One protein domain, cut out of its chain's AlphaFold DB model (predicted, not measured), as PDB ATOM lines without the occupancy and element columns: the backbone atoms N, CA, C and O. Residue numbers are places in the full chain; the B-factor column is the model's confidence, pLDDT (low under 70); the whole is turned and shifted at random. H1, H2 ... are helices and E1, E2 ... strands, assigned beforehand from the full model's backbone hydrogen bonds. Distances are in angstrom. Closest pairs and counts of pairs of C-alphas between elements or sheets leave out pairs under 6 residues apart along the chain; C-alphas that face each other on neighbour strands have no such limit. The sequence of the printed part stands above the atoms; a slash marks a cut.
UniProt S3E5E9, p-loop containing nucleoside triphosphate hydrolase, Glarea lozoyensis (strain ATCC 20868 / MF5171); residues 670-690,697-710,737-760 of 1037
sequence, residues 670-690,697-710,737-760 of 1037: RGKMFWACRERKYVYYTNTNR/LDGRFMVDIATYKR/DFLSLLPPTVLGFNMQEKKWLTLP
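Overview. This is residues 670 to 690, 697 to 710 and 737 to 760 of the 1037 residues of the protein "p-loop containing nucleoside triphosphate hydrolase" of Glarea lozoyensis (strain ATCC 20868 / MF5171) (UniProt S3E5E9). A small, strongly twisted sheet of four antiparallel strands has the short helix H1 on it, and the still shorter H3 lies beyond H1, farther from the sheet. A third short helix, H2, follows E2 and only grazes the sheet. The printed part has 59 residues with three named helices and four named strands, in the order H1, E1, E2, H2, H3, E3, E4, and the sheet's order is E1, E2, E3, E4. The class is mixed, helices and strands. The whole is compact, with a radius of gyration of the C-alphas of 11.6 A, yet flat in outline, spanning 36 by 34 by 14 A.

Along the chain. H1, residues 670 to 676, begins at C-alpha 670 (-39.145, -9.772, 40.927) and is 9.9 A long. E1, residues 681 to 685, is 12.2 A long, and E2, residues 699 to 703, 12.7 A. H2 is residues 705 to 710, with C-alpha 710 at (-13.664, -15.168, 39.240). H3 is residues 738 to 741. E3, residues 745 to 750, is 14.8 A long. E4, residues 755 to 760, is 15.8 A long and ends at C-alpha 760 (-32.995, -3.429, 38.139).

Arrangement. E1 and E4 are the edge strands of the sheet. E1 and E2 are antiparallel at 148 degrees between directions, with N 683 and O 701 at 2.9 A. E2 and E3 are antiparallel at 114 degrees, with N 749 and O 702 at 2.8 A. E3 and E4 form a hairpin at 146 degrees, with N 750 and O 755 at 2.8 A. The closest C-alphas of E1 and E4, those of Tyr 685 and Leu 759, are 7.9 A apart. H1 is on the sheet at a height of 9.0 A, over none of the strands, but only just: dropped onto the local plane, 2 of its 7 C-alphas fall on E2 and 2 on E3. H3 is not on the sheet but touches H1; their closest C-alphas, Gly 671 and Leu 739, are 4.3 A apart. H2 only grazes the sheet with residues 705 to 708, and its closest C-alphas to E3, Ile 705 and Leu 747, are 6.9 A apart. H1 and H2 are apart. In H1 and H2 every O i to N i+4 pair is within hydrogen-bond range; H3 is too short for such a pair, and its one O i to N i+3 pair is within range.

Size, cuts and confidence. The two C-alphas farthest apart, those of Asp 737 and Glu 753, are 36.2 A apart. Residues 691 to 696 are not printed, with 10.7 A between C-alphas 690 and 697; residues 711 to 736 are not printed, with 31.4 A between C-alphas 710 and 737. The links printed whole, H1 to E1, E2 to H2, H3 to E3 and E3 to E4, are tight. The mean pLDDT of the printed part is 89.8; residues 688 to 690 and residue 697 are under 70.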
ATOM      1  N   ARG A 670     -40.566 -10.116  40.792       94.62
ATOM      2  CA  ARG A 670     -39.145  -9.772  40.927       94.62
ATOM      3  C   ARG A 670     -38.378 -10.881  41.640       94.62
ATOM      4  O   ARG A 670     -37.337 -11.297  41.148       94.62
ATOM      5  N   GLY A 671     -38.913 -11.394  42.747       94.38
ATOM      6  CA  GLY A 671     -38.327 -12.505  43.491       94.38
ATOM      7  C   GLY A 671     -38.129 -13.756  42.638       94.38
ATOM      8  O   GLY A 671     -37.052 -14.340  42.653       94.38
ATOM      9  N   LYS A 672     -39.132 -14.139  41.837       94.62
ATOM     10  CA  LYS A 672     -39.030 -15.284  40.913       94.62
ATOM     11  C   LYS A 672     -37.955 -15.075  39.842       94.62
ATOM     12  O   LYS A 672     -37.182 -15.992  39.580       94.62
ATOM     13  N   MET A 673     -37.869 -13.875  39.260       95.44
ATOM     14  CA  MET A 673     -36.806 -13.541  38.305       95.44
ATOM     15  C   MET A 673     -35.424 -13.537  38.978       95.44
ATOM     16  O   MET A 673     -34.478 -14.084  38.421       95.44
ATOM     17  N   PHE A 674     -35.312 -13.012  40.204       95.56
ATOM     18  CA  PHE A 674     -34.072 -13.055  40.981       95.56
ATOM     19  C   PHE A 674     -33.638 -14.492  41.291       95.56
ATOM     20  O   PHE A 674     -32.476 -14.831  41.099       95.56
ATOM     21  N   TRP A 675     -34.565 -15.358  41.711       94.62
ATOM     22  CA  TRP A 675     -34.289 -16.771  41.990       94.62
ATOM     23  C   TRP A 675     -33.790 -17.524  40.751       94.62
ATOM     24  O   TRP A 675     -32.815 -18.272  40.823       94.62
ATOM     25  N   ALA A 676     -34.386 -17.260  39.585       93.50
ATOM     26  CA  ALA A 676     -33.897 -17.786  38.312       93.50
ATOM     27  C   ALA A 676     -32.514 -17.210  37.922       93.50
ATOM     28  O   ALA A 676     -31.747 -17.872  37.232       93.50
ATOM     29  N   CYS A 677     -32.184 -15.998  38.379       94.56
ATOM     30  CA  CYS A 677     -30.883 -15.338  38.229       94.56
ATOM     31  C   CYS A 677     -29.857 -15.661  39.341       94.56
ATOM     32  O   CYS A 677     -28.756 -15.109  39.303       94.56
ATOM     33  N   ARG A 678     -30.176 -16.531  40.318       91.06
ATOM     34  CA  ARG A 678     -29.185 -17.041  41.293       91.06
ATOM     35  C   ARG A 678     -28.159 -17.949  40.602       91.06
ATOM     36  O   ARG A 678     -26.980 -17.959  40.946       91.06
ATOM     37  N   GLU A 679     -28.628 -18.669  39.587       89.31
ATOM     38  CA  GLU A 679     -27.845 -19.459  38.645       89.31
ATOM     39  C   GLU A 679     -27.471 -18.634  37.401       89.31
ATOM     40  O   GLU A 679     -27.927 -17.506  37.202       89.31
ATOM     41  N   ARG A 680     -26.648 -19.221  36.525       93.31
ATOM     42  CA  ARG A 680     -26.293 -18.622  35.236       93.31
ATOM     43  C   ARG A 680     -27.529 -18.493  34.344       93.31
ATOM     44  O   ARG A 680     -28.023 -19.498  33.839       93.31
ATOM     45  N   LYS A 681     -27.976 -17.263  34.075       95.44
ATOM     46  CA  LYS A 681     -29.167 -17.002  33.252       95.44
ATOM     47  C   LYS A 681     -28.922 -15.926  32.200       95.44
ATOM     48  O   LYS A 681     -28.443 -14.830  32.497       95.44
ATOM     49  N   TYR A 682     -29.312 -16.229  30.962       96.69
ATOM     50  CA  TYR A 682     -29.323 -15.271  29.861       96.69
ATOM     51  C   TYR A 682     -30.667 -14.537  29.817       96.69
ATOM     52  O   TYR A 682     -31.723 -15.168  29.784       96.69
ATOM     53  N   VAL A 683     -30.630 -13.204  29.848       96.31
ATOM     54  CA  VAL A 683     -31.810 -12.344  30.039       96.31
ATOM     55  C   VAL A 683     -31.808 -11.159  29.077       96.31
ATOM     56  O   VAL A 683     -30.759 -10.697  28.630       96.31
ATOM     57  N   TYR A 684     -32.994 -10.640  28.768       95.06
ATOM     58  CA  TYR A 684     -33.181  -9.381  28.054       95.06
ATOM     59  C   TYR A 684     -33.598  -8.278  29.035       95.06
ATOM     60  O   TYR A 684     -34.573  -8.435  29.774       95.06
ATOM     61  N   TYR A 685     -32.859  -7.168  29.036       93.88
ATOM     62  CA  TYR A 685     -33.127  -5.983  29.853       93.88
ATOM     63  C   TYR A 685     -33.793  -4.898  29.001       93.88
ATOM     64  O   TYR A 685     -33.306  -4.583  27.915       93.88
ATOM     65  N   THR A 686     -34.883  -4.307  29.505       89.25
ATOM     66  CA  THR A 686     -35.609  -3.211  28.834       89.25
ATOM     67  C   THR A 686     -35.631  -1.953  29.700       89.25
ATOM     68  O   THR A 686     -36.254  -1.928  30.762       89.25
ATOM     69  N   ASN A 687     -35.010  -0.868  29.244       77.25
ATOM     70  CA  ASN A 687     -35.040   0.419  29.922       77.25
ATOM     71  C   ASN A 687     -36.383   1.127  29.684       77.25
ATOM     72  O   ASN A 687     -36.631   1.750  28.649       77.25
ATOM     73  N   THR A 688     -37.246   1.095  30.693       63.88
ATOM     74  CA  THR A 688     -38.540   1.796  30.691       63.88
ATOM     75  C   THR A 688     -38.409   3.322  30.557       63.88
ATOM     76  O   THR A 688     -39.350   3.989  30.126       63.88
ATOM     77  N   ASN A 689     -37.241   3.901  30.863       58.16
ATOM     78  CA  ASN A 689     -37.021   5.345  30.952       58.16
ATOM     79  C   ASN A 689     -36.706   6.005  29.586       58.16
ATOM     80  O   ASN A 689     -35.701   6.699  29.408       58.16
ATOM     81  N   ARG A 690     -37.596   5.786  28.606       49.38
ATOM     82  CA  ARG A 690     -37.464   6.206  27.191       49.38
ATOM     83  C   ARG A 690     -37.268   7.714  26.965       49.38
ATOM     84  O   ARG A 690     -36.813   8.110  25.895       49.38
ATOM     85  N   LEU A 697     -28.832   0.879  26.836       65.69
ATOM     86  CA  LEU A 697     -28.892  -0.192  27.837       65.69
ATOM     87  C   LEU A 697     -29.872  -1.319  27.468       65.69
ATOM     88  O   LEU A 697     -29.806  -2.383  28.079       65.69
ATOM     89  N   ASP A 698     -30.760  -1.106  26.494       82.06
ATOM     90  CA  ASP A 698     -31.676  -2.135  25.983       82.06
ATOM     91  C   ASP A 698     -30.877  -3.221  25.257       82.06
ATOM     92  O   ASP A 698     -30.227  -2.954  24.245       82.06
ATOM     93  N   GLY A 699     -30.911  -4.455  25.757       90.19
ATOM     94  CA  GLY A 699     -30.031  -5.496  25.237       90.19
ATOM     95  C   GLY A 699     -30.096  -6.822  25.982       90.19
ATOM     96  O   GLY A 699     -30.857  -7.004  26.933       90.19
ATOM     97  N   ARG A 700     -29.276  -7.774  25.523       94.25
ATOM     98  CA  ARG A 700     -29.129  -9.095  26.141       94.25
ATOM     99  C   ARG A 700     -27.926  -9.126  27.081       94.25
ATOM    100  O   ARG A 700     -26.824  -8.716  26.706       94.25
ATOM    101  N   PHE A 701     -28.144  -9.659  28.276       95.94
ATOM    102  CA  PHE A 701     -27.175  -9.728  29.359       95.94
ATOM    103  C   PHE A 701     -27.018 -11.166  29.853       95.94
ATOM    104  O   PHE A 701     -27.993 -11.912  29.921       95.94
ATOM    105  N   MET A 702     -25.799 -11.540  30.237       96.75
ATOM    106  CA  MET A 702     -25.545 -12.771  30.985       96.75
ATOM    107  C   MET A 702     -25.425 -12.449  32.475       96.75
ATOM    108  O   MET A 702     -24.537 -11.696  32.874       96.75
ATOM    109  N   VAL A 703     -26.305 -13.014  33.298       96.62
ATOM    110  CA  VAL A 703     -26.185 -12.976  34.760       96.62
ATOM    111  C   VAL A 703     -25.424 -14.227  35.195       96.62
ATOM    112  O   VAL A 703     -25.884 -15.340  34.965       96.62
ATOM    113  N   ASP A 704     -24.234 -14.045  35.769       94.50
ATOM    114  CA  ASP A 704     -23.374 -15.123  36.279       94.50
ATOM    115  C   ASP A 704     -22.422 -14.562  37.349       94.50
ATOM    116  O   ASP A 704     -21.305 -14.117  37.058       94.50
ATOM    117  N   ILE A 705     -22.882 -14.559  38.602       91.12
ATOM    118  CA  ILE A 705     -22.143 -13.970  39.727       91.12
ATOM    119  C   ILE A 705     -20.849 -14.736  40.057       91.12
ATOM    120  O   ILE A 705     -19.849 -14.131  40.448       91.12
ATOM    121  N   ALA A 706     -20.811 -16.050  39.809       89.31
ATOM    122  CA  ALA A 706     -19.620 -16.876  39.997       89.31
ATOM    123  C   ALA A 706     -18.517 -16.514  38.985       89.31
ATOM    124  O   ALA A 706     -17.344 -16.369  39.344       89.31
ATOM    125  N   THR A 707     -18.884 -16.291  37.718       91.25
ATOM    126  CA  THR A 707     -17.950 -15.796  36.698       91.25
ATOM    127  C   THR A 707     -17.555 -14.338  36.938       91.25
ATOM    128  O   THR A 707     -16.386 -14.009  36.729       91.25
ATOM    129  N   TYR A 708     -18.452 -13.484  37.448       90.69
ATOM    130  CA  TYR A 708     -18.087 -12.133  37.897       90.69
ATOM    131  C   TYR A 708     -17.014 -12.173  38.997       90.69
ATOM    132  O   TYR A 708     -15.946 -11.588  38.803       90.69
ATOM    133  N   LYS A 709     -17.241 -12.915  40.094       87.81
ATOM    134  CA  LYS A 709     -16.274 -13.097  41.195       87.81
ATOM    135  C   LYS A 709     -14.912 -13.576  40.684       87.81
ATOM    136  O   LYS A 709     -13.888 -12.976  41.000       87.81
ATOM    137  N   ARG A 710     -14.895 -14.604  39.826       86.94
ATOM    138  CA  ARG A 710     -13.664 -15.168  39.240       86.94
ATOM    139  C   ARG A 710     -12.872 -14.173  38.381       86.94
ATOM    140  O   ARG A 710     -11.652 -14.287  38.315       86.94
ATOM    141  N   ASP A 737     -42.521 -15.799  52.708       86.81
ATOM    142  CA  ASP A 737     -42.164 -14.406  52.404       86.81
ATOM    143  C   ASP A 737     -40.904 -14.223  51.539       86.81
ATOM    144  O   ASP A 737     -40.713 -13.144  50.974       86.81
ATOM    145  N   PHE A 738     -40.021 -15.229  51.477       90.19
ATOM    146  CA  PHE A 738     -38.627 -15.099  51.021       90.19
ATOM    147  C   PHE A 738     -38.490 -14.381  49.671       90.19
ATOM    148  O   PHE A 738     -37.739 -13.414  49.566       90.19
ATOM    149  N   LEU A 739     -39.291 -14.770  48.671       92.00
ATOM    150  CA  LEU A 739     -39.281 -14.154  47.337       92.00
ATOM    151  C   LEU A 739     -39.523 -12.635  47.360       92.00
ATOM    152  O   LEU A 739     -38.932 -11.913  46.563       92.00
ATOM    153  N   SER A 740     -40.354 -12.132  48.277       91.81
ATOM    154  CA  SER A 740     -40.657 -10.694  48.379       91.81
ATOM    155  C   SER A 740     -39.489  -9.880  48.952       91.81
ATOM    156  O   SER A 740     -39.400  -8.678  48.706       91.81
ATOM    157  N   LEU A 741     -38.603 -10.536  49.709       92.25
ATOM    158  CA  LEU A 741     -37.444  -9.951  50.392       92.25
ATOM    159  C   LEU A 741     -36.155  -9.972  49.546       92.25
ATOM    160  O   LEU A 741     -35.131  -9.463  49.998       92.25
ATOM    161  N   LEU A 742     -36.187 -10.568  48.348       92.62
ATOM    162  CA  LEU A 742     -35.016 -10.696  47.475       92.62
ATOM    163  C   LEU A 742     -34.562  -9.345  46.880       92.62
ATOM    164  O   LEU A 742     -35.409  -8.462  46.670       92.62
ATOM    165  N   PRO A 743     -33.257  -9.177  46.565       91.94
ATOM    166  CA  PRO A 743     -32.686  -7.907  46.116       91.94
ATOM    167  C   PRO A 743     -33.429  -7.237  44.943       91.94
ATOM    168  O   PRO A 743     -33.972  -7.910  44.060       91.94
ATOM    169  N   PRO A 744     -33.433  -5.890  44.873       91.19
ATOM    170  CA  PRO A 744     -34.044  -5.154  43.765       91.19
ATOM    171  C   PRO A 744     -33.202  -5.163  42.475       91.19
ATOM    172  O   PRO A 744     -33.707  -4.814  41.406       91.19
ATOM    173  N   THR A 745     -31.925  -5.538  42.568       92.44
ATOM    174  CA  THR A 745     -30.919  -5.410  41.503       92.44
ATOM    175  C   THR A 745     -29.986  -6.615  41.446       92.44
ATOM    176  O   THR A 745     -29.665  -7.177  42.487       92.44
ATOM    177  N   VAL A 746     -29.483  -6.953  40.255       93.56
ATOM    178  CA  VAL A 746     -28.503  -8.033  40.029       93.56
ATOM    179  C   VAL A 746     -27.375  -7.570  39.094       93.56
ATOM    180  O   VAL A 746     -27.561  -6.633  38.317       93.56
ATOM    181  N   LEU A 747     -26.197  -8.199  39.154       93.19
ATOM    182  CA  LEU A 747     -25.086  -7.927  38.232       93.19
ATOM    183  C   LEU A 747     -25.232  -8.731  36.931       93.19
ATOM    184  O   LEU A 747     -25.279  -9.959  36.958       93.19
ATOM    185  N   GLY A 748     -25.243  -8.040  35.789       94.62
ATOM    186  CA  GLY A 748     -25.293  -8.651  34.459       94.62
ATOM    187  C   GLY A 748     -24.190  -8.138  33.534       94.62
ATOM    188  O   GLY A 748     -23.870  -6.950  33.521       94.62
ATOM    189  N   PHE A 749     -23.621  -9.029  32.725       95.12
ATOM    190  CA  PHE A 749     -22.656  -8.703  31.678       95.12
ATOM    191  C   PHE A 749     -23.373  -8.356  30.371       95.12
ATOM    192  O   PHE A 749     -24.042  -9.207  29.788       95.12
ATOM    193  N   ASN A 750     -23.223  -7.119  29.895       93.75
ATOM    194  CA  ASN A 750     -23.735  -6.680  28.598       93.75
ATOM    195  C   ASN A 750     -22.956  -7.386  27.475       93.75
ATOM    196  O   ASN A 750     -21.760  -7.140  27.317       93.75
ATOM    197  N   MET A 751     -23.617  -8.224  26.669       91.31
ATOM    198  CA  MET A 751     -22.945  -8.985  25.602       91.31
ATOM    199  C   MET A 751     -22.427  -8.116  24.445       91.31
ATOM    200  O   MET A 751     -21.564  -8.562  23.692       91.31
ATOM    201  N   GLN A 752     -22.952  -6.897  24.284       88.12
ATOM    202  CA  GLN A 752     -22.548  -5.963  23.229       88.12
ATOM    203  C   GLN A 752     -21.423  -5.036  23.708       88.12
ATOM    204  O   GLN A 752     -20.388  -4.943  23.054       88.12
ATOM    205  N   GLU A 753     -21.589  -4.387  24.867       88.38
ATOM    206  CA  GLU A 753     -20.569  -3.484  25.430       88.38
ATOM    207  C   GLU A 753     -19.426  -4.199  26.169       88.38
ATOM    208  O   GLU A 753     -18.413  -3.567  26.465       88.38
ATOM    209  N   LYS A 754     -19.592  -5.487  26.498       89.81
ATOM    210  CA  LYS A 754     -18.633  -6.329  27.239       89.81
ATOM    211  C   LYS A 754     -18.292  -5.806  28.641       89.81
ATOM    212  O   LYS A 754     -17.162  -5.926  29.112       89.81
ATOM    213  N   LYS A 755     -19.287  -5.231  29.322       90.44
ATOM    214  CA  LYS A 755     -19.169  -4.634  30.665       90.44
ATOM    215  C   LYS A 755     -20.168  -5.249  31.632       90.44
ATOM    216  O   LYS A 755     -21.299  -5.541  31.254       90.44
ATOM    217  N   TRP A 756     -19.765  -5.370  32.892       92.31
ATOM    218  CA  TRP A 756     -20.667  -5.682  33.998       92.31
ATOM    219  C   TRP A 756     -21.404  -4.422  34.452       92.31
ATOM    220  O   TRP A 756     -20.780  -3.380  34.644       92.31
ATOM    221  N   LEU A 757     -22.722  -4.525  34.612       91.81
ATOM    222  CA  LEU A 757     -23.605  -3.449  35.054       91.81
ATOM    223  C   LEU A 757     -24.589  -3.976  36.106       91.81
ATOM    224  O   LEU A 757     -25.018  -5.129  36.047       91.81
ATOM    225  N   THR A 758     -24.973  -3.115  37.048       91.31
ATOM    226  CA  THR A 758     -26.041  -3.395  38.018       91.31
ATOM    227  C   THR A 758     -27.396  -3.098  37.378       91.31
ATOM    228  O   THR A 758     -27.660  -1.965  36.975       91.31
ATOM    229  N   LEU A 759     -28.255  -4.110  37.279       91.31
ATOM    230  CA  LEU A 759     -29.533  -4.065  36.569       91.31
ATOM    231  C   LEU A 759     -30.710  -4.165  37.552       91.31
ATOM    232  O   LEU A 759     -30.761  -5.127  38.319       91.31
ATOM    233  N   PRO A 760     -31.686  -3.238  37.515       92.19
ATOM    234  CA  PRO A 760     -32.995  -3.429  38.139       92.19
ATOM    235  C   PRO A 760     -33.673  -4.713  37.651       92.19
ATOM    236  O   PRO A 760     -33.914  -4.883  36.456       92.19
TER     237      PRO A 760